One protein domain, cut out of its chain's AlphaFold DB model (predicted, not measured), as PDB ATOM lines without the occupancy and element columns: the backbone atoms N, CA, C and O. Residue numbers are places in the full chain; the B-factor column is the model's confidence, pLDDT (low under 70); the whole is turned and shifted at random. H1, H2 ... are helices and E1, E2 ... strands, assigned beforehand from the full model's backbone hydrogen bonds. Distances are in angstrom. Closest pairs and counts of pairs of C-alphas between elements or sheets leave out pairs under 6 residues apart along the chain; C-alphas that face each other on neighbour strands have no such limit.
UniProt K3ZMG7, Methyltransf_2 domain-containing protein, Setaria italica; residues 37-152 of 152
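AT A GLANCE: This is residues 37 to 152 of the 152 residues of the protein "Methyltransf_2 domain-containing protein" of Setaria italica (UniProt K3ZMG7). A strongly twisted three-stranded sheet, E3, E5 and E4, has helix H2 packed over one face, while the hairpin E1 and E2 sits beside E3. H1 at one end and the loop of residues 53 to 79 toward the other make the length. The printed part has 116 residues, with two named helices and five named strands that follow along the chain as E1 E2 E3 H1 H2 E4 E5; the three-stranded sheet is antiparallel, order E3 - E5 - E4, and the class is mixed, helices and strands. It is compact, radius of gyration of the C-alphas 15.5 A, yet elongated, spanning 48 by 30 by 26 A.

IN THESE COORDINATES: Find C-alpha 37 at (-8.687, -30.603, -7.843), where E1 begins, residues 37 to 43. E2 is residues 46 to 52 and E3 80 to 86, 19.1 A long. H1, residues 96 to 111, runs 22.6 A from (-10.453, -2.922, -17.408). H2 is residues 120 to 129, 14.2 A. E4, residues 135 to 142, spans 22.6 A, and E5, residues 145 to 151, ends at (3.805, -28.198, -4.066).

HOW THE PARTS SIT: Look first at E3 and E5, antiparallel at 157 degrees, with N 83 and O 148 2.8 A apart. E5 and E4 are a hairpin, with N 139 and O 147 2.8 A apart. H2 is on this sheet, two layers, at a height over the sheet of 9.2 A, over E5 and E4; its Ala 124 and Phe 136 C-alphas, the closest to E4, are 6.0 A apart. E3, H1 H2, E4 form a split strand-helix-strand unit, two strands running the same way with E5 between them, its crossover right-handed. H1 only grazes the sheet with residues 100 to 105. The closest C-alphas of E1 and E3, Val 38 and Ile 82, are 5.6 A apart. In the hairpin E1 and E2, antiparallel, N 50 and O 39 are 3.2 A apart. In H1 and H2 every O i to N i+4 pair is within hydrogen-bond range.

THE WHOLE: The C-alphas farthest apart, Gly 57 and Ser 94, are 49.1 A apart. The printed part has no cut, and the link E2 to E3 is long, 27 residues. Its mean pLDDT is 70.4; 44 residues are under 70, among them 37 to 60 and 91 to 101.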
ATOM      1  N   VAL A  37      -8.261 -31.983  -7.584       41.53
ATOM      2  CA  VAL A  37      -8.687 -30.603  -7.843       41.53
ATOM      3  C   VAL A  37      -9.444 -30.128  -6.609       41.53
ATOM      4  O   VAL A  37     -10.590 -30.514  -6.373       41.53
ATOM      5  N   VAL A  38      -8.775 -29.322  -5.791       43.06
ATOM      6  CA  VAL A  38      -9.378 -28.619  -4.658       43.06
ATOM      7  C   VAL A  38     -10.086 -27.384  -5.232       43.06
ATOM      8  O   VAL A  38      -9.505 -26.315  -5.371       43.06
ATOM      9  N   LEU A  39     -11.365 -27.506  -5.602       38.59
ATOM     10  CA  LEU A  39     -12.183 -26.317  -5.869       38.59
ATOM     11  C   LEU A  39     -12.564 -25.704  -4.521       38.59
ATOM     12  O   LEU A  39     -13.578 -26.047  -3.911       38.59
ATOM     13  N   CYS A  40     -11.692 -24.827  -4.033       38.19
ATOM     14  CA  CYS A  40     -11.957 -23.980  -2.885       38.19
ATOM     15  C   CYS A  40     -12.793 -22.790  -3.362       38.19
ATOM     16  O   CYS A  40     -12.252 -21.746  -3.695       38.19
ATOM     17  N   THR A  41     -14.114 -22.954  -3.462       36.56
ATOM     18  CA  THR A  41     -14.994 -21.807  -3.701       36.56
ATOM     19  C   THR A  41     -15.301 -21.151  -2.362       36.56
ATOM     20  O   THR A  41     -15.914 -21.749  -1.476       36.56
ATOM     21  N   VAL A  42     -14.831 -19.916  -2.192       37.47
ATOM     22  CA  VAL A  42     -15.172 -19.070  -1.048       37.47
ATOM     23  C   VAL A  42     -16.661 -18.740  -1.183       37.47
ATOM     24  O   VAL A  42     -17.051 -17.906  -1.992       37.47
ATOM     25  N   LYS A  43     -17.524 -19.474  -0.470       35.28
ATOM     26  CA  LYS A  43     -18.967 -19.213  -0.420       35.28
ATOM     27  C   LYS A  43     -19.446 -19.279   1.026       35.28
ATOM     28  O   LYS A  43     -19.423 -20.349   1.625       35.28
ATOM     29  N   GLU A  44     -19.847 -18.114   1.537       35.34
ATOM     30  CA  GLU A  44     -20.417 -17.821   2.858       35.34
ATOM     31  C   GLU A  44     -19.773 -18.596   4.022       35.34
ATOM     32  O   GLU A  44     -20.225 -19.678   4.392       35.34
ATOM     33  N   LEU A  45     -18.711 -18.023   4.604       31.92
ATOM     34  CA  LEU A  45     -18.156 -18.352   5.932       31.92
ATOM     35  C   LEU A  45     -17.802 -19.826   6.244       31.92
ATOM     36  O   LEU A  45     -17.489 -20.162   7.382       31.92
ATOM     37  N   LEU A  46     -17.784 -20.703   5.247       29.56
ATOM     38  CA  LEU A  46     -17.227 -22.047   5.314       29.56
ATOM     39  C   LEU A  46     -16.290 -22.185   4.121       29.56
ATOM     40  O   LEU A  46     -16.711 -21.982   2.982       29.56
ATOM     41  N   LEU A  47     -15.039 -22.588   4.355       36.03
ATOM     42  CA  LEU A  47     -14.259 -23.259   3.318       36.03
ATOM     43  C   LEU A  47     -15.029 -24.534   2.933       36.03
ATOM     44  O   LEU A  47     -14.763 -25.627   3.428       36.03
ATOM     45  N   LYS A  48     -16.027 -24.416   2.055       33.16
ATOM     46  CA  LYS A  48     -16.589 -25.555   1.337       33.16
ATOM     47  C   LYS A  48     -15.622 -25.864   0.219       33.16
ATOM     48  O   LYS A  48     -15.888 -25.618  -0.952       33.16
ATOM     49  N   VAL A  49     -14.486 -26.431   0.592       35.97
ATOM     50  CA  VAL A  49     -13.691 -27.144  -0.386       35.97
ATOM     51  C   VAL A  49     -14.529 -28.330  -0.826       35.97
ATOM     52  O   VAL A  49     -14.739 -29.286  -0.079       35.97
ATOM     53  N   GLN A  50     -15.036 -28.266  -2.051       36.09
ATOM     54  CA  GLN A  50     -15.472 -29.475  -2.720       36.09
ATOM     55  C   GLN A  50     -14.199 -30.208  -3.127       36.09
ATOM     56  O   GLN A  50     -13.611 -29.946  -4.175       36.09
ATOM     57  N   LEU A  51     -13.742 -31.097  -2.245       43.34
ATOM     58  CA  LEU A  51     -12.666 -32.027  -2.549       43.34
ATOM     59  C   LEU A  51     -13.214 -33.032  -3.558       43.34
ATOM     60  O   LEU A  51     -13.943 -33.960  -3.210       43.34
ATOM     61  N   GLN A  52     -12.908 -32.816  -4.831       44.19
ATOM     62  CA  GLN A  52     -13.277 -33.748  -5.884       44.19
ATOM     63  C   GLN A  52     -12.157 -34.779  -6.011       44.19
ATOM     64  O   GLN A  52     -11.170 -34.583  -6.719       44.19
ATOM     65  N   PHE A  53     -12.302 -35.892  -5.296       42.69
ATOM     66  CA  PHE A  53     -11.388 -37.023  -5.419       42.69
ATOM     67  C   PHE A  53     -11.699 -37.797  -6.706       42.69
ATOM     68  O   PHE A  53     -12.713 -38.496  -6.792       42.69
ATOM     69  N   ARG A  54     -10.820 -37.716  -7.713       41.59
ATOM     70  CA  ARG A  54     -10.798 -38.705  -8.800       41.59
ATOM     71  C   ARG A  54      -9.984 -39.904  -8.339       41.59
ATOM     72  O   ARG A  54      -8.761 -39.852  -8.325       41.59
ATOM     73  N   ASN A  55     -10.667 -40.986  -7.981       44.78
ATOM     74  CA  ASN A  55     -10.018 -42.279  -7.809       44.78
ATOM     75  C   ASN A  55     -10.128 -43.063  -9.125       44.78
ATOM     76  O   ASN A  55     -11.183 -43.035  -9.770       44.78
ATOM     77  N   CYS A  56      -9.052 -43.734  -9.544       45.81
ATOM     78  CA  CYS A  56      -9.022 -44.534 -10.767       45.81
ATOM     79  C   CYS A  56     -10.046 -45.681 -10.634       45.81
ATOM     80  O   CYS A  56      -9.776 -46.696 -10.002       45.81
ATOM     81  N   GLY A  57     -11.270 -45.482 -11.143       52.44
ATOM     82  CA  GLY A  57     -12.324 -46.505 -11.186       52.44
ATOM     83  C   GLY A  57     -13.655 -46.200 -10.477       52.44
ATOM     84  O   GLY A  57     -14.582 -46.996 -10.617       52.44
ATOM     85  N   LYS A  58     -13.832 -45.075  -9.764       47.72
ATOM     86  CA  LYS A  58     -15.156 -44.666  -9.231       47.72
ATOM     87  C   LYS A  58     -15.472 -43.202  -9.548       47.72
ATOM     88  O   LYS A  58     -14.630 -42.326  -9.379       47.72
ATOM     89  N   ARG A  59     -16.711 -42.948  -9.997       64.19
ATOM     90  CA  ARG A  59     -17.274 -41.597 -10.175       64.19
ATOM     91  C   ARG A  59     -17.458 -40.962  -8.793       64.19
ATOM     92  O   ARG A  59     -18.134 -41.565  -7.972       64.19
ATOM     93  N   VAL A  60     -16.800 -39.819  -8.584       68.25
ATOM     94  CA  VAL A  60     -16.926 -38.819  -7.500       68.25
ATOM     95  C   VAL A  60     -17.553 -39.308  -6.186       68.25
ATOM     96  O   VAL A  60     -18.741 -39.614  -6.118       68.25
ATOM     97  N   VAL A  61     -16.772 -39.271  -5.103       70.50
ATOM     98  CA  VAL A  61     -17.284 -39.481  -3.741       70.50
ATOM     99  C   VAL A  61     -17.483 -38.126  -3.069       70.50
ATOM    100  O   VAL A  61     -16.522 -37.383  -2.884       70.50
ATOM    101  N   HIS A  62     -18.720 -37.814  -2.683       69.94
ATOM    102  CA  HIS A  62     -19.010 -36.651  -1.848       69.94
ATOM    103  C   HIS A  62     -18.765 -36.996  -0.378       69.94
ATOM    104  O   HIS A  62     -19.337 -37.953   0.141       69.94
ATOM    105  N   VAL A  63     -17.935 -36.198   0.293       74.12
ATOM    106  CA  VAL A  63     -17.661 -36.310   1.730       74.12
ATOM    107  C   VAL A  63     -18.072 -34.997   2.389       74.12
ATOM    108  O   VAL A  63     -17.584 -33.936   2.004       74.12
ATOM    109  N   ALA A  64     -18.992 -35.060   3.350       76.31
ATOM    110  CA  ALA A  64     -19.342 -33.919   4.191       76.31
ATOM    111  C   ALA A  64     -18.426 -33.893   5.422       76.31
ATOM    112  O   ALA A  64     -18.148 -34.939   6.005       76.31
ATOM    113  N   GLY A  65     -17.971 -32.709   5.824       71.38
ATOM    114  CA  GLY A  65     -17.113 -32.540   6.991       71.38
ATOM    115  C   GLY A  65     -16.724 -31.085   7.213       71.38
ATOM    116  O   GLY A  65     -16.967 -30.230   6.358       71.38
ATOM    117  N   GLU A  66     -16.123 -30.818   8.369       75.12
ATOM    118  CA  GLU A  66     -15.523 -29.528   8.692       75.12
ATOM    119  C   GLU A  66     -14.016 -29.582   8.418       75.12
ATOM    120  O   GLU A  66     -13.286 -30.381   9.005       75.12
ATOM    121  N   MET A  67     -13.547 -28.717   7.521       71.88
ATOM    122  CA  MET A  67     -12.156 -28.712   7.068       71.88
ATOM    123  C   MET A  67     -11.146 -28.381   8.175       71.88
ATOM    124  O   MET A  67     -10.043 -28.922   8.153       71.88
ATOM    125  N   PHE A  68     -11.508 -27.518   9.128       68.44
ATOM    126  CA  PHE A  68     -10.610 -27.138  10.223       68.44
ATOM    127  C   PHE A  68     -10.456 -28.240  11.273       68.44
ATOM    128  O   PHE A  68      -9.422 -28.305  11.932       68.44
ATOM    129  N   GLY A  69     -11.446 -29.130  11.392       73.19
ATOM    130  CA  GLY A  69     -11.345 -30.319  12.230       73.19
ATOM    131  C   GLY A  69     -10.469 -31.389  11.585       73.19
ATOM    132  O   GLY A  69      -9.494 -31.848  12.176       73.19
ATOM    133  N   SER A  70     -10.803 -31.800  10.358       74.69
ATOM    134  CA  SER A  70     -10.001 -32.789   9.634       74.69
ATOM    135  C   SER A  70     -10.268 -32.775   8.134       74.69
ATOM    136  O   SER A  70     -11.415 -32.698   7.693       74.69
ATOM    137  N   VAL A  71      -9.207 -32.958   7.349       73.38
ATOM    138  CA  VAL A  71      -9.292 -33.211   5.909       73.38
ATOM    139  C   VAL A  71      -9.112 -34.714   5.671       73.38
ATOM    140  O   VAL A  71      -8.119 -35.276   6.142       73.38
ATOM    141  N   PRO A  72     -10.037 -35.401   4.973       72.56
ATOM    142  CA  PRO A  72      -9.893 -36.823   4.688       72.56
ATOM    143  C   PRO A  72      -8.615 -37.079   3.882       72.56
ATOM    144  O   PRO A  72      -8.375 -36.449   2.851       72.56
ATOM    145  N   SER A  73      -7.794 -38.009   4.369       62.75
ATOM    146  CA  SER A  73      -6.558 -38.408   3.702       62.75
ATOM    147  C   SER A  73      -6.869 -39.160   2.405       62.75
ATOM    148  O   SER A  73      -7.730 -40.040   2.370       62.75
ATOM    149  N   GLY A  74      -6.159 -38.813   1.339       62.59
ATOM    150  CA  GLY A  74      -6.107 -39.563   0.090       62.59
ATOM    151  C   GLY A  74      -4.723 -39.384  -0.520       62.59
ATOM    152  O   GLY A  74      -4.106 -38.340  -0.317       62.59
ATOM    153  N   ASP A  75      -4.236 -40.375  -1.267       47.66
ATOM    154  CA  ASP A  75      -2.854 -40.405  -1.783       47.66
ATOM    155  C   ASP A  75      -2.481 -39.175  -2.647       47.66
ATOM    156  O   ASP A  75      -1.311 -38.834  -2.785       47.66
ATOM    157  N   ALA A  76      -3.478 -38.441  -3.155       48.56
ATOM    158  CA  ALA A  76      -3.322 -37.196  -3.913       48.56
ATOM    159  C   ALA A  76      -3.191 -35.912  -3.058       48.56
ATOM    160  O   ALA A  76      -2.825 -34.865  -3.584       48.56
ATOM    161  N   VAL A  77      -3.488 -35.959  -1.752       51.25
ATOM    162  CA  VAL A  77      -3.435 -34.795  -0.837       51.25
ATOM    163  C   VAL A  77      -1.996 -34.472  -0.409       51.25
ATOM    164  O   VAL A  77      -1.724 -33.389   0.099       51.25
ATOM    165  N   LEU A  78      -1.042 -35.386  -0.604       54.47
ATOM    166  CA  LEU A  78       0.250 -35.287   0.078       54.47
ATOM    167  C   LEU A  78       1.338 -34.493  -0.656       54.47
ATOM    168  O   LEU A  78       2.346 -34.194  -0.018       54.47
ATOM    169  N   MET A  79       1.159 -34.116  -1.931       65.06
ATOM    170  CA  MET A  79       2.240 -33.458  -2.693       65.06
ATOM    171  C   MET A  79       1.868 -32.181  -3.454       65.06
ATOM    172  O   MET A  79       2.766 -31.386  -3.727       65.06
ATOM    173  N   LYS A  80       0.590 -31.944  -3.785       79.62
ATOM    174  CA  LYS A  80       0.174 -30.758  -4.552       79.62
ATOM    175  C   LYS A  80      -1.239 -30.295  -4.185       79.62
ATOM    176  O   LYS A  80      -2.163 -31.103  -4.160       79.62
ATOM    177  N   VAL A  81      -1.412 -28.999  -3.939       82.94
ATOM    178  CA  VAL A  81      -2.699 -28.334  -3.673       82.94
ATOM    179  C   VAL A  81      -2.939 -27.277  -4.744       82.94
ATOM    180  O   VAL A  81      -2.027 -26.539  -5.086       82.94
ATOM    181  N   ILE A  82      -4.159 -27.202  -5.278       84.94
ATOM    182  CA  ILE A  82      -4.561 -26.199  -6.274       84.94
ATOM    183  C   ILE A  82      -5.698 -25.377  -5.675       84.94
ATOM    184  O   ILE A  82      -6.709 -25.949  -5.305       84.94
ATOM    185  N   VAL A  83      -5.566 -24.060  -5.578       85.38
ATOM    186  CA  VAL A  83      -6.609 -23.154  -5.082       85.38
ATOM    187  C   VAL A  83      -7.102 -22.302  -6.243       85.38
ATOM    188  O   VAL A  83      -6.297 -21.728  -6.963       85.38
ATOM    189  N   ILE A  84      -8.419 -22.216  -6.440       82.50
ATOM    190  CA  ILE A  84      -9.015 -21.350  -7.462       82.50
ATOM    191  C   ILE A  84      -9.500 -20.080  -6.779       82.50
ATOM    192  O   ILE A  84     -10.501 -20.127  -6.069       82.50
ATOM    193  N   GLN A  85      -8.784 -18.977  -6.958       83.62
ATOM    194  CA  GLN A  85      -9.102 -17.720  -6.287       83.62
ATOM    195  C   GLN A  85      -8.632 -16.530  -7.117       83.62
ATOM    196  O   GLN A  85      -7.748 -16.650  -7.966       83.62
ATOM    197  N   SER A  86      -9.251 -15.383  -6.885       83.69
ATOM    198  CA  SER A  86      -8.822 -14.116  -7.446       83.69
ATOM    199  C   SER A  86      -7.577 -13.566  -6.738       83.69
ATOM    200  O   SER A  86      -7.272 -13.907  -5.585       83.69
ATOM    201  N   VAL A  87      -6.801 -12.791  -7.490       84.94
ATOM    202  CA  VAL A  87      -5.506 -12.258  -7.069       84.94
ATOM    203  C   VAL A  87      -5.543 -10.742  -7.188       84.94
ATOM    204  O   VAL A  87      -5.889 -10.198  -8.237       84.94
ATOM    205  N   LEU A  88      -5.155 -10.066  -6.108       84.25
ATOM    206  CA  LEU A  88      -4.984  -8.622  -6.100       84.25
ATOM    207  C   LEU A  88      -3.703  -8.254  -6.853       84.25
ATOM    208  O   LEU A  88      -2.612  -8.699  -6.488       84.25
ATOM    209  N   LEU A  89      -3.835  -7.413  -7.875       77.25
ATOM    210  CA  LEU A  89      -2.699  -6.833  -8.583       77.25
ATOM    211  C   LEU A  89      -2.004  -5.787  -7.696       77.25
ATOM    212  O   LEU A  89      -2.661  -4.938  -7.096       77.25
ATOM    213  N   GLU A  90      -0.670  -5.826  -7.626       71.62
ATOM    214  CA  GLU A  90       0.129  -4.882  -6.819       71.62
ATOM    215  C   GLU A  90       0.117  -3.455  -7.385       71.62
ATOM    216  O   GLU A  90       0.332  -2.487  -6.653       71.62
ATOM    217  N   THR A  91      -0.168  -3.309  -8.681       65.31
ATOM    218  CA  THR A  91      -0.246  -2.021  -9.370       65.31
ATOM    219  C   THR A  91      -1.624  -1.840 -10.008       65.31
ATOM    220  O   THR A  91      -1.981  -2.612 -10.904       65.31
ATOM    221  N   PRO A  92      -2.404  -0.822  -9.604       59.97
ATOM    222  CA  PRO A  92      -3.664  -0.501 -10.256       59.97
ATOM    223  C   PRO A  92      -3.371   0.204 -11.583       59.97
ATOM    224  O   PRO A  92      -3.244   1.425 -11.648       59.97
ATOM    225  N   GLU A  93      -3.214  -0.559 -12.659       61.41
ATOM    226  CA  GLU A  93      -3.200   0.017 -14.004       61.41
ATOM    227  C   GLU A  93      -4.612   0.461 -14.384       61.41
ATOM    228  O   GLU A  93      -5.565  -0.212 -14.037       61.41
ATOM    229  N   SER A  94      -4.812   1.541 -15.136       64.12
ATOM    230  CA  SER A  94      -6.154   2.008 -15.551       64.12
ATOM    231  C   SER A  94      -6.834   1.117 -16.609       64.12
ATOM    232  O   SER A  94      -7.619   1.598 -17.428       64.12
ATOM    233  N   THR A  95      -6.485  -0.166 -16.664       66.12
ATOM    234  CA  THR A  95      -7.019  -1.148 -17.601       66.12
ATOM    235  C   THR A  95      -8.293  -1.787 -17.031       66.12
ATOM    236  O   THR A  95      -8.448  -1.881 -15.815       66.12
ATOM    237  N   PRO A  96      -9.223  -2.271 -17.875       64.12
ATOM    238  CA  PRO A  96     -10.453  -2.922 -17.408       64.12
ATOM    239  C   PRO A  96     -10.221  -4.061 -16.394       64.12
ATOM    240  O   PRO A  96     -11.012  -4.231 -15.475       64.12
ATOM    241  N   ALA A  97      -9.094  -4.776 -16.497       60.50
ATOM    242  CA  ALA A  97      -8.726  -5.858 -15.581       60.50
ATOM    243  C   ALA A  97      -8.436  -5.396 -14.134       60.50
ATOM    244  O   ALA A  97      -8.630  -6.166 -13.189       60.50
ATOM    245  N   SER A  98      -8.002  -4.148 -13.917       62.88
ATOM    246  CA  SER A  98      -7.802  -3.628 -12.557       62.88
ATOM    247  C   SER A  98      -9.121  -3.227 -11.894       62.88
ATOM    248  O   SER A  98      -9.295  -3.434 -10.694       62.88
ATOM    249  N   LEU A  99     -10.078  -2.706 -12.673       67.06
ATOM    250  CA  LEU A  99     -11.423  -2.384 -12.196       67.06
ATOM    251  C   LEU A  99     -12.156  -3.651 -11.749       67.06
ATOM    252  O   LEU A  99     -12.867  -3.628 -10.741       67.06
ATOM    253  N   ASP A 100     -11.919  -4.766 -12.441       67.31
ATOM    254  CA  ASP A 100     -12.419  -6.078 -12.038       67.31
ATOM    255  C   ASP A 100     -11.855  -6.503 -10.672       67.31
ATOM    256  O   ASP A 100     -12.606  -6.994  -9.829       67.31
ATOM    257  N   SER A 101     -10.571  -6.242 -10.393       66.94
ATOM    258  CA  SER A 101      -9.948  -6.554  -9.093       66.94
ATOM    259  C   SER A 101     -10.597  -5.779  -7.938       66.94
ATOM    260  O   SER A 101     -10.940  -6.366  -6.914       66.94
ATOM    261  N   PHE A 102     -10.836  -4.473  -8.111       70.81
ATOM    262  CA  PHE A 102     -11.521  -3.654  -7.099       70.81
ATOM    263  C   PHE A 102     -12.987  -4.050  -6.914       70.81
ATOM    264  O   PHE A 102     -13.505  -4.043  -5.796       70.81
ATOM    265  N   THR A 103     -13.661  -4.413  -8.006       75.81
ATOM    266  CA  THR A 103     -15.048  -4.881  -7.954       75.81
ATOM    267  C   THR A 103     -15.137  -6.185  -7.160       75.81
ATOM    268  O   THR A 103     -16.017  -6.325  -6.311       75.81
ATOM    269  N   ILE A 104     -14.197  -7.111  -7.371       75.19
ATOM    270  CA  ILE A 104     -14.109  -8.358  -6.606       75.19
ATOM    271  C   ILE A 104     -13.787  -8.089  -5.132       75.19
ATOM    272  O   ILE A 104     -14.434  -8.686  -4.275       75.19
ATOM    273  N   ASP A 105     -12.878  -7.167  -4.811       75.94
ATOM    274  CA  ASP A 105     -12.558  -6.837  -3.415       75.94
ATOM    275  C   ASP A 105     -13.778  -6.273  -2.665       75.94
ATOM    276  O   ASP A 105     -14.093  -6.717  -1.560       75.94
ATOM    277  N   MET A 106     -14.564  -5.394  -3.302       76.00
ATOM    278  CA  MET A 106     -15.835  -4.934  -2.730       76.00
ATOM    279  C   MET A 106     -16.837  -6.079  -2.540       76.00
ATOM    280  O   MET A 106     -17.506  -6.152  -1.508       76.00
ATOM    281  N   ILE A 107     -16.940  -6.995  -3.508       78.75
ATOM    282  CA  ILE A 107     -17.793  -8.185  -3.387       78.75
ATOM    283  C   ILE A 107     -17.330  -9.044  -2.203       78.75
ATOM    284  O   ILE A 107     -18.166  -9.503  -1.422       78.75
ATOM    285  N   ILE A 108     -16.024  -9.242  -2.027       77.38
ATOM    286  CA  ILE A 108     -15.468 -10.026  -0.921       77.38
ATOM    287  C   ILE A 108     -15.738  -9.340   0.418       77.38
ATOM    288  O   ILE A 108     -16.198 -10.002   1.347       77.38
ATOM    289  N   LEU A 109     -15.548  -8.023   0.502       78.00
ATOM    290  CA  LEU A 109     -15.815  -7.232   1.702       78.00
ATOM    291  C   LEU A 109     -17.289  -7.298   2.133       78.00
ATOM    292  O   LEU A 109     -17.581  -7.425   3.323       78.00
ATOM    293  N   VAL A 110     -18.221  -7.217   1.178       78.38
ATOM    294  CA  VAL A 110     -19.667  -7.211   1.461       78.38
ATOM    295  C   VAL A 110     -20.183  -8.601   1.835       78.38
ATOM    296  O   VAL A 110     -21.003  -8.721   2.744       78.38
ATOM    297  N   ASN A 111     -19.718  -9.650   1.154       77.31
ATOM    298  CA  ASN A 111     -20.256 -11.002   1.332       77.31
ATOM    299  C   ASN A 111     -19.519 -11.814   2.412       77.31
ATOM    300  O   ASN A 111     -20.056 -12.795   2.918       77.31
ATOM    301  N   PHE A 112     -18.293 -11.436   2.789       71.75
ATOM    302  CA  PHE A 112     -17.469 -12.228   3.702       71.75
ATOM    303  C   PHE A 112     -16.876 -11.362   4.810       71.75
ATOM    304  O   PHE A 112     -15.939 -10.595   4.603       71.75
ATOM    305  N   LYS A 113     -17.366 -11.544   6.041       75.50
ATOM    306  CA  LYS A 113     -16.766 -10.901   7.217       75.50
ATOM    307  C   LYS A 113     -15.320 -11.371   7.388       75.50
ATOM    308  O   LYS A 113     -15.079 -12.553   7.619       75.50
ATOM    309  N   GLY A 114     -14.372 -10.441   7.282       74.75
ATOM    310  CA  GLY A 114     -12.938 -10.746   7.326       74.75
ATOM    311  C   GLY A 114     -12.381 -11.338   6.026       74.75
ATOM    312  O   GLY A 114     -11.232 -11.782   6.005       74.75
ATOM    313  N   GLY A 115     -13.176 -11.352   4.950       75.38
ATOM    314  CA  GLY A 115     -12.690 -11.605   3.602       75.38
ATOM    315  C   GLY A 115     -11.668 -10.544   3.212       75.38
ATOM    316  O   GLY A 115     -11.837  -9.363   3.509       75.38
ATOM    317  N   LYS A 116     -10.580 -10.986   2.589       80.50
ATOM    318  CA  LYS A 116      -9.503 -10.123   2.117       80.50
ATOM    319  C   LYS A 116      -9.001 -10.679   0.794       80.50
ATOM    320  O   LYS A 116      -8.586 -11.845   0.761       80.50
ATOM    321  N   GLU A 117      -9.009  -9.850  -0.240       84.44
ATOM    322  CA  GLU A 117      -8.308 -10.150  -1.481       84.44
ATOM    323  C   GLU A 117      -6.793 -10.105  -1.248       84.44
ATOM    324  O   GLU A 117      -6.283  -9.240  -0.531       84.44
ATOM    325  N   ARG A 118      -6.062 -11.080  -1.793       87.94
ATOM    326  CA  ARG A 118      -4.627 -11.247  -1.532       87.94
ATOM    327  C   ARG A 118      -3.806 -11.163  -2.802       87.94
ATOM    328  O   ARG A 118      -4.245 -11.599  -3.863       87.94
ATOM    329  N   THR A 119      -2.594 -10.651  -2.659       89.69
ATOM    330  CA  THR A 119      -1.582 -10.659  -3.723       89.69
ATOM    331  C   THR A 119      -0.960 -12.048  -3.878       89.69
ATOM    332  O   THR A 119      -1.040 -12.894  -2.979       89.69
ATOM    333  N   GLU A 120      -0.274 -12.291  -4.996       91.12
ATOM    334  CA  GLU A 120       0.488 -13.532  -5.195       91.12
ATOM    335  C   GLU A 120       1.528 -13.758  -4.092       91.12
ATOM    336  O   GLU A 120       1.694 -14.881  -3.613       91.12
ATOM    337  N   GLN A 121       2.189 -12.690  -3.632       91.94
ATOM    338  CA  GLN A 121       3.194 -12.768  -2.571       91.94
ATOM    339  C   GLN A 121       2.598 -13.238  -1.241       91.94
ATOM    340  O   GLN A 121       3.202 -14.054  -0.537       91.94
ATOM    341  N   GLU A 122       1.402 -12.753  -0.898       90.81
ATOM    342  CA  GLU A 122       0.684 -13.176   0.303       90.81
ATOM    343  C   GLU A 122       0.264 -14.648   0.215       90.81
ATOM    344  O   GLU A 122       0.436 -15.384   1.188       90.81
ATOM    345  N   TYR A 123      -0.218 -15.107  -0.944       91.38
ATOM    346  CA  TYR A 123      -0.515 -16.526  -1.158       91.38
ATOM    347  C   TYR A 123       0.735 -17.395  -1.051       91.38
ATOM    348  O   TYR A 123       0.727 -18.389  -0.324       91.38
ATOM    349  N   ALA A 124       1.831 -16.999  -1.697       92.06
ATOM    350  CA  ALA A 124       3.098 -17.711  -1.613       92.06
ATOM    351  C   ALA A 124       3.593 -17.807  -0.159       92.06
ATOM    352  O   ALA A 124       4.082 -18.855   0.265       92.06
ATOM    353  N   LYS A 125       3.439 -16.733   0.631       91.38
ATOM    354  CA  LYS A 125       3.764 -16.738   2.062       91.38
ATOM    355  C   LYS A 125       2.890 -17.721   2.842       91.38
ATOM    356  O   LYS A 125       3.435 -18.499   3.614       91.38
ATOM    357  N   LEU A 126       1.575 -17.730   2.614       89.31
ATOM    358  CA  LEU A 126       0.662 -18.680   3.260       89.31
ATOM    359  C   LEU A 126       1.025 -20.134   2.944       89.31
ATOM    360  O   LEU A 126       1.012 -20.970   3.844       89.31
ATOM    361  N   GLY A 127       1.391 -20.430   1.694       87.69
ATOM    362  CA  GLY A 127       1.870 -21.755   1.299       87.69
ATOM    363  C   GLY A 127       3.111 -22.179   2.085       87.69
ATOM    364  O   GLY A 127       3.141 -23.270   2.655       87.69
ATOM    365  N   ARG A 128       4.105 -21.288   2.192       90.81
ATOM    366  CA  ARG A 128       5.322 -21.542   2.980       90.81
ATOM    367  C   ARG A 128       5.020 -21.753   4.463       90.81
ATOM    368  O   ARG A 128       5.499 -22.724   5.040       90.81
ATOM    369  N   ASP A 129       4.197 -20.890   5.058       88.19
ATOM    370  CA  ASP A 129       3.808 -20.979   6.472       88.19
ATOM    371  C   ASP A 129       3.007 -22.268   6.765       88.19
ATOM    372  O   ASP A 129       3.079 -22.810   7.866       88.19
ATOM    373  N   ALA A 130       2.285 -22.796   5.769       84.56
ATOM    374  CA  ALA A 130       1.570 -24.071   5.835       84.56
ATOM    375  C   ALA A 130       2.453 -25.309   5.545       84.56
ATOM    376  O   ALA A 130       1.955 -26.437   5.582       84.56
ATOM    377  N   GLY A 131       3.751 -25.127   5.271       85.94
ATOM    378  CA  GLY A 131       4.711 -26.213   5.059       85.94
ATOM    379  C   GLY A 131       4.814 -26.733   3.620       85.94
ATOM    380  O   GLY A 131       5.307 -27.844   3.420       85.94
ATOM    381  N   PHE A 132       4.359 -25.966   2.624       86.06
ATOM    382  CA  PHE A 132       4.621 -26.245   1.207       86.06
ATOM    383  C   PHE A 132       5.976 -25.651   0.812       86.06
ATOM    384  O   PHE A 132       6.139 -24.429   0.792       86.06
ATOM    385  N   THR A 133       6.957 -26.512   0.533       87.94
ATOM    386  CA  THR A 133       8.350 -26.107   0.278       87.94
ATOM    387  C   THR A 133       8.808 -26.309  -1.163       87.94
ATOM    388  O   THR A 133       9.834 -25.752  -1.547       87.94
ATOM    389  N   GLY A 134       8.054 -27.053  -1.972       87.75
ATOM    390  CA  GLY A 134       8.411 -27.377  -3.349       87.75
ATOM    391  C   GLY A 134       8.311 -26.182  -4.299       87.75
ATOM    392  O   GLY A 134       9.229 -25.940  -5.078       87.75
ATOM    393  N   GLY A 135       7.211 -25.425  -4.252       89.19
ATOM    394  CA  GLY A 135       6.977 -24.326  -5.189       89.19
ATOM    395  C   GLY A 135       5.569 -23.732  -5.142       89.19
ATOM    396  O   GLY A 135       4.630 -24.342  -4.628       89.19
ATOM    397  N   PHE A 136       5.450 -22.521  -5.693       93.12
ATOM    398  CA  PHE A 136       4.199 -21.786  -5.871       93.12
ATOM    399  C   PHE A 136       4.089 -21.314  -7.322       93.12
ATOM    400  O   PHE A 136       5.023 -20.697  -7.834       93.12
ATOM    401  N   GLN A 137       2.962 -21.597  -7.972       94.25
ATOM    402  CA  GLN A 137       2.682 -21.161  -9.339       94.25
ATOM    403  C   GLN A 137       1.266 -20.593  -9.432       94.25
ATOM    404  O   GLN A 137       0.307 -21.256  -9.046       94.25
ATOM    405  N   SER A 138       1.125 -19.399  -9.997       92.44
ATOM    406  CA  SER A 138      -0.162 -18.826 -10.384       92.44
ATOM    407  C   SER A 138      -0.376 -18.996 -11.891       92.44
ATOM    408  O   SER A 138       0.526 -18.795 -12.703       92.44
ATOM    409  N   THR A 139      -1.577 -19.409 -12.283       90.94
ATOM    410  CA  THR A 139      -1.987 -19.502 -13.690       90.94
ATOM    411  C   THR A 139      -3.301 -18.764 -13.866       90.94
ATOM    412  O   THR A 139      -4.301 -19.132 -13.250       90.94
ATOM    413  N   TYR A 140      -3.306 -17.728 -14.705       86.31
ATOM    414  CA  TYR A 140      -4.527 -17.002 -15.044       86.31
ATOM    415  C   TYR A 140      -5.512 -17.919 -15.774       86.31
ATOM    416  O   TYR A 140      -5.132 -18.626 -16.709       86.31
ATOM    417  N   ILE A 141      -6.778 -17.893 -15.359       84.88
ATOM    418  CA  ILE A 141      -7.861 -18.613 -16.031       84.88
ATOM    419  C   ILE A 141      -8.719 -17.613 -16.808       84.88
ATOM    420  O   ILE A 141      -8.657 -17.561 -18.034       84.88
ATOM    421  N   PHE A 142      -9.553 -16.848 -16.098       77.56
ATOM    422  CA  PHE A 142     -10.523 -15.912 -16.671       77.56
ATOM    423  C   PHE A 142     -11.128 -15.021 -15.572       77.56
ATOM    424  O   PHE A 142     -11.190 -15.451 -14.423       77.56
ATOM    425  N   CYS A 143     -11.612 -13.817 -15.908       75.94
ATOM    426  CA  CYS A 143     -12.274 -12.888 -14.971       75.94
ATOM    427  C   CYS A 143     -11.487 -12.643 -13.674       75.94
ATOM    428  O   CYS A 143     -12.047 -12.687 -12.581       75.94
ATOM    429  N   ASN A 144     -10.175 -12.430 -13.794       74.94
ATOM    430  CA  ASN A 144      -9.280 -12.227 -12.652       74.94
ATOM    431  C   ASN A 144      -9.219 -13.410 -11.658       74.94
ATOM    432  O   ASN A 144      -8.778 -13.246 -10.525       74.94
ATOM    433  N   ILE A 145      -9.645 -14.611 -12.070       81.12
ATOM    434  CA  ILE A 145      -9.532 -15.854 -11.298       81.12
ATOM    435  C   ILE A 145      -8.291 -16.623 -11.758       81.12
ATOM    436  O   ILE A 145      -8.075 -16.825 -12.957       81.12
ATOM    437  N   TYR A 146      -7.514 -17.107 -10.791       87.06
ATOM    438  CA  TYR A 146      -6.276 -17.846 -10.995       87.06
ATOM    439  C   TYR A 146      -6.365 -19.250 -10.391       87.06
ATOM    440  O   TYR A 146      -7.014 -19.462  -9.367       87.06
ATOM    441  N   ALA A 147      -5.672 -20.206 -11.007       88.44
ATOM    442  CA  ALA A 147      -5.267 -21.443 -10.351       88.44
ATOM    443  C   ALA A 147      -3.926 -21.219  -9.646       88.44
ATOM    444  O   ALA A 147      -2.921 -20.936 -10.294       88.44
ATOM    445  N   LEU A 148      -3.928 -21.346  -8.324       89.00
ATOM    446  CA  LEU A 148      -2.771 -21.204  -7.451       89.00
ATOM    447  C   LEU A 148      -2.313 -22.589  -7.007       89.00
ATOM    448  O   LEU A 148      -2.996 -23.265  -6.239       89.00
ATOM    449  N   GLU A 149      -1.171 -23.031  -7.502       90.31
ATOM    450  CA  GLU A 149      -0.625 -24.354  -7.240       90.31
ATOM    451  C   GLU A 149       0.474 -24.281  -6.178       90.31
ATOM    452  O   GLU A 149       1.437 -23.532  -6.323       90.31
ATOM    453  N   PHE A 150       0.346 -25.093  -5.131       86.44
ATOM    454  CA  PHE A 150       1.323 -25.266  -4.061       86.44
ATOM    455  C   PHE A 150       1.848 -26.696  -4.090       86.44
ATOM    456  O   PHE A 150       1.057 -27.641  -4.038       86.44
ATOM    457  N   THR A 151       3.163 -26.878  -4.143       87.62
ATOM    458  CA  THR A 151       3.805 -28.198  -4.066       87.62
ATOM    459  C   THR A 151       4.587 -28.348  -2.771       87.62
ATOM    460  O   THR A 151       5.126 -27.378  -2.235       87.62
ATOM    461  N   LYS A 152       4.587 -29.566  -2.222       80.25
ATOM    462  CA  LYS A 152       5.266 -29.861  -0.961       80.25
ATOM    463  C   LYS A 152       6.768 -29.983  -1.147       80.25
ATOM    464  O   LYS A 152       7.187 -30.640  -2.120       80.25
TER     465      LYS A 152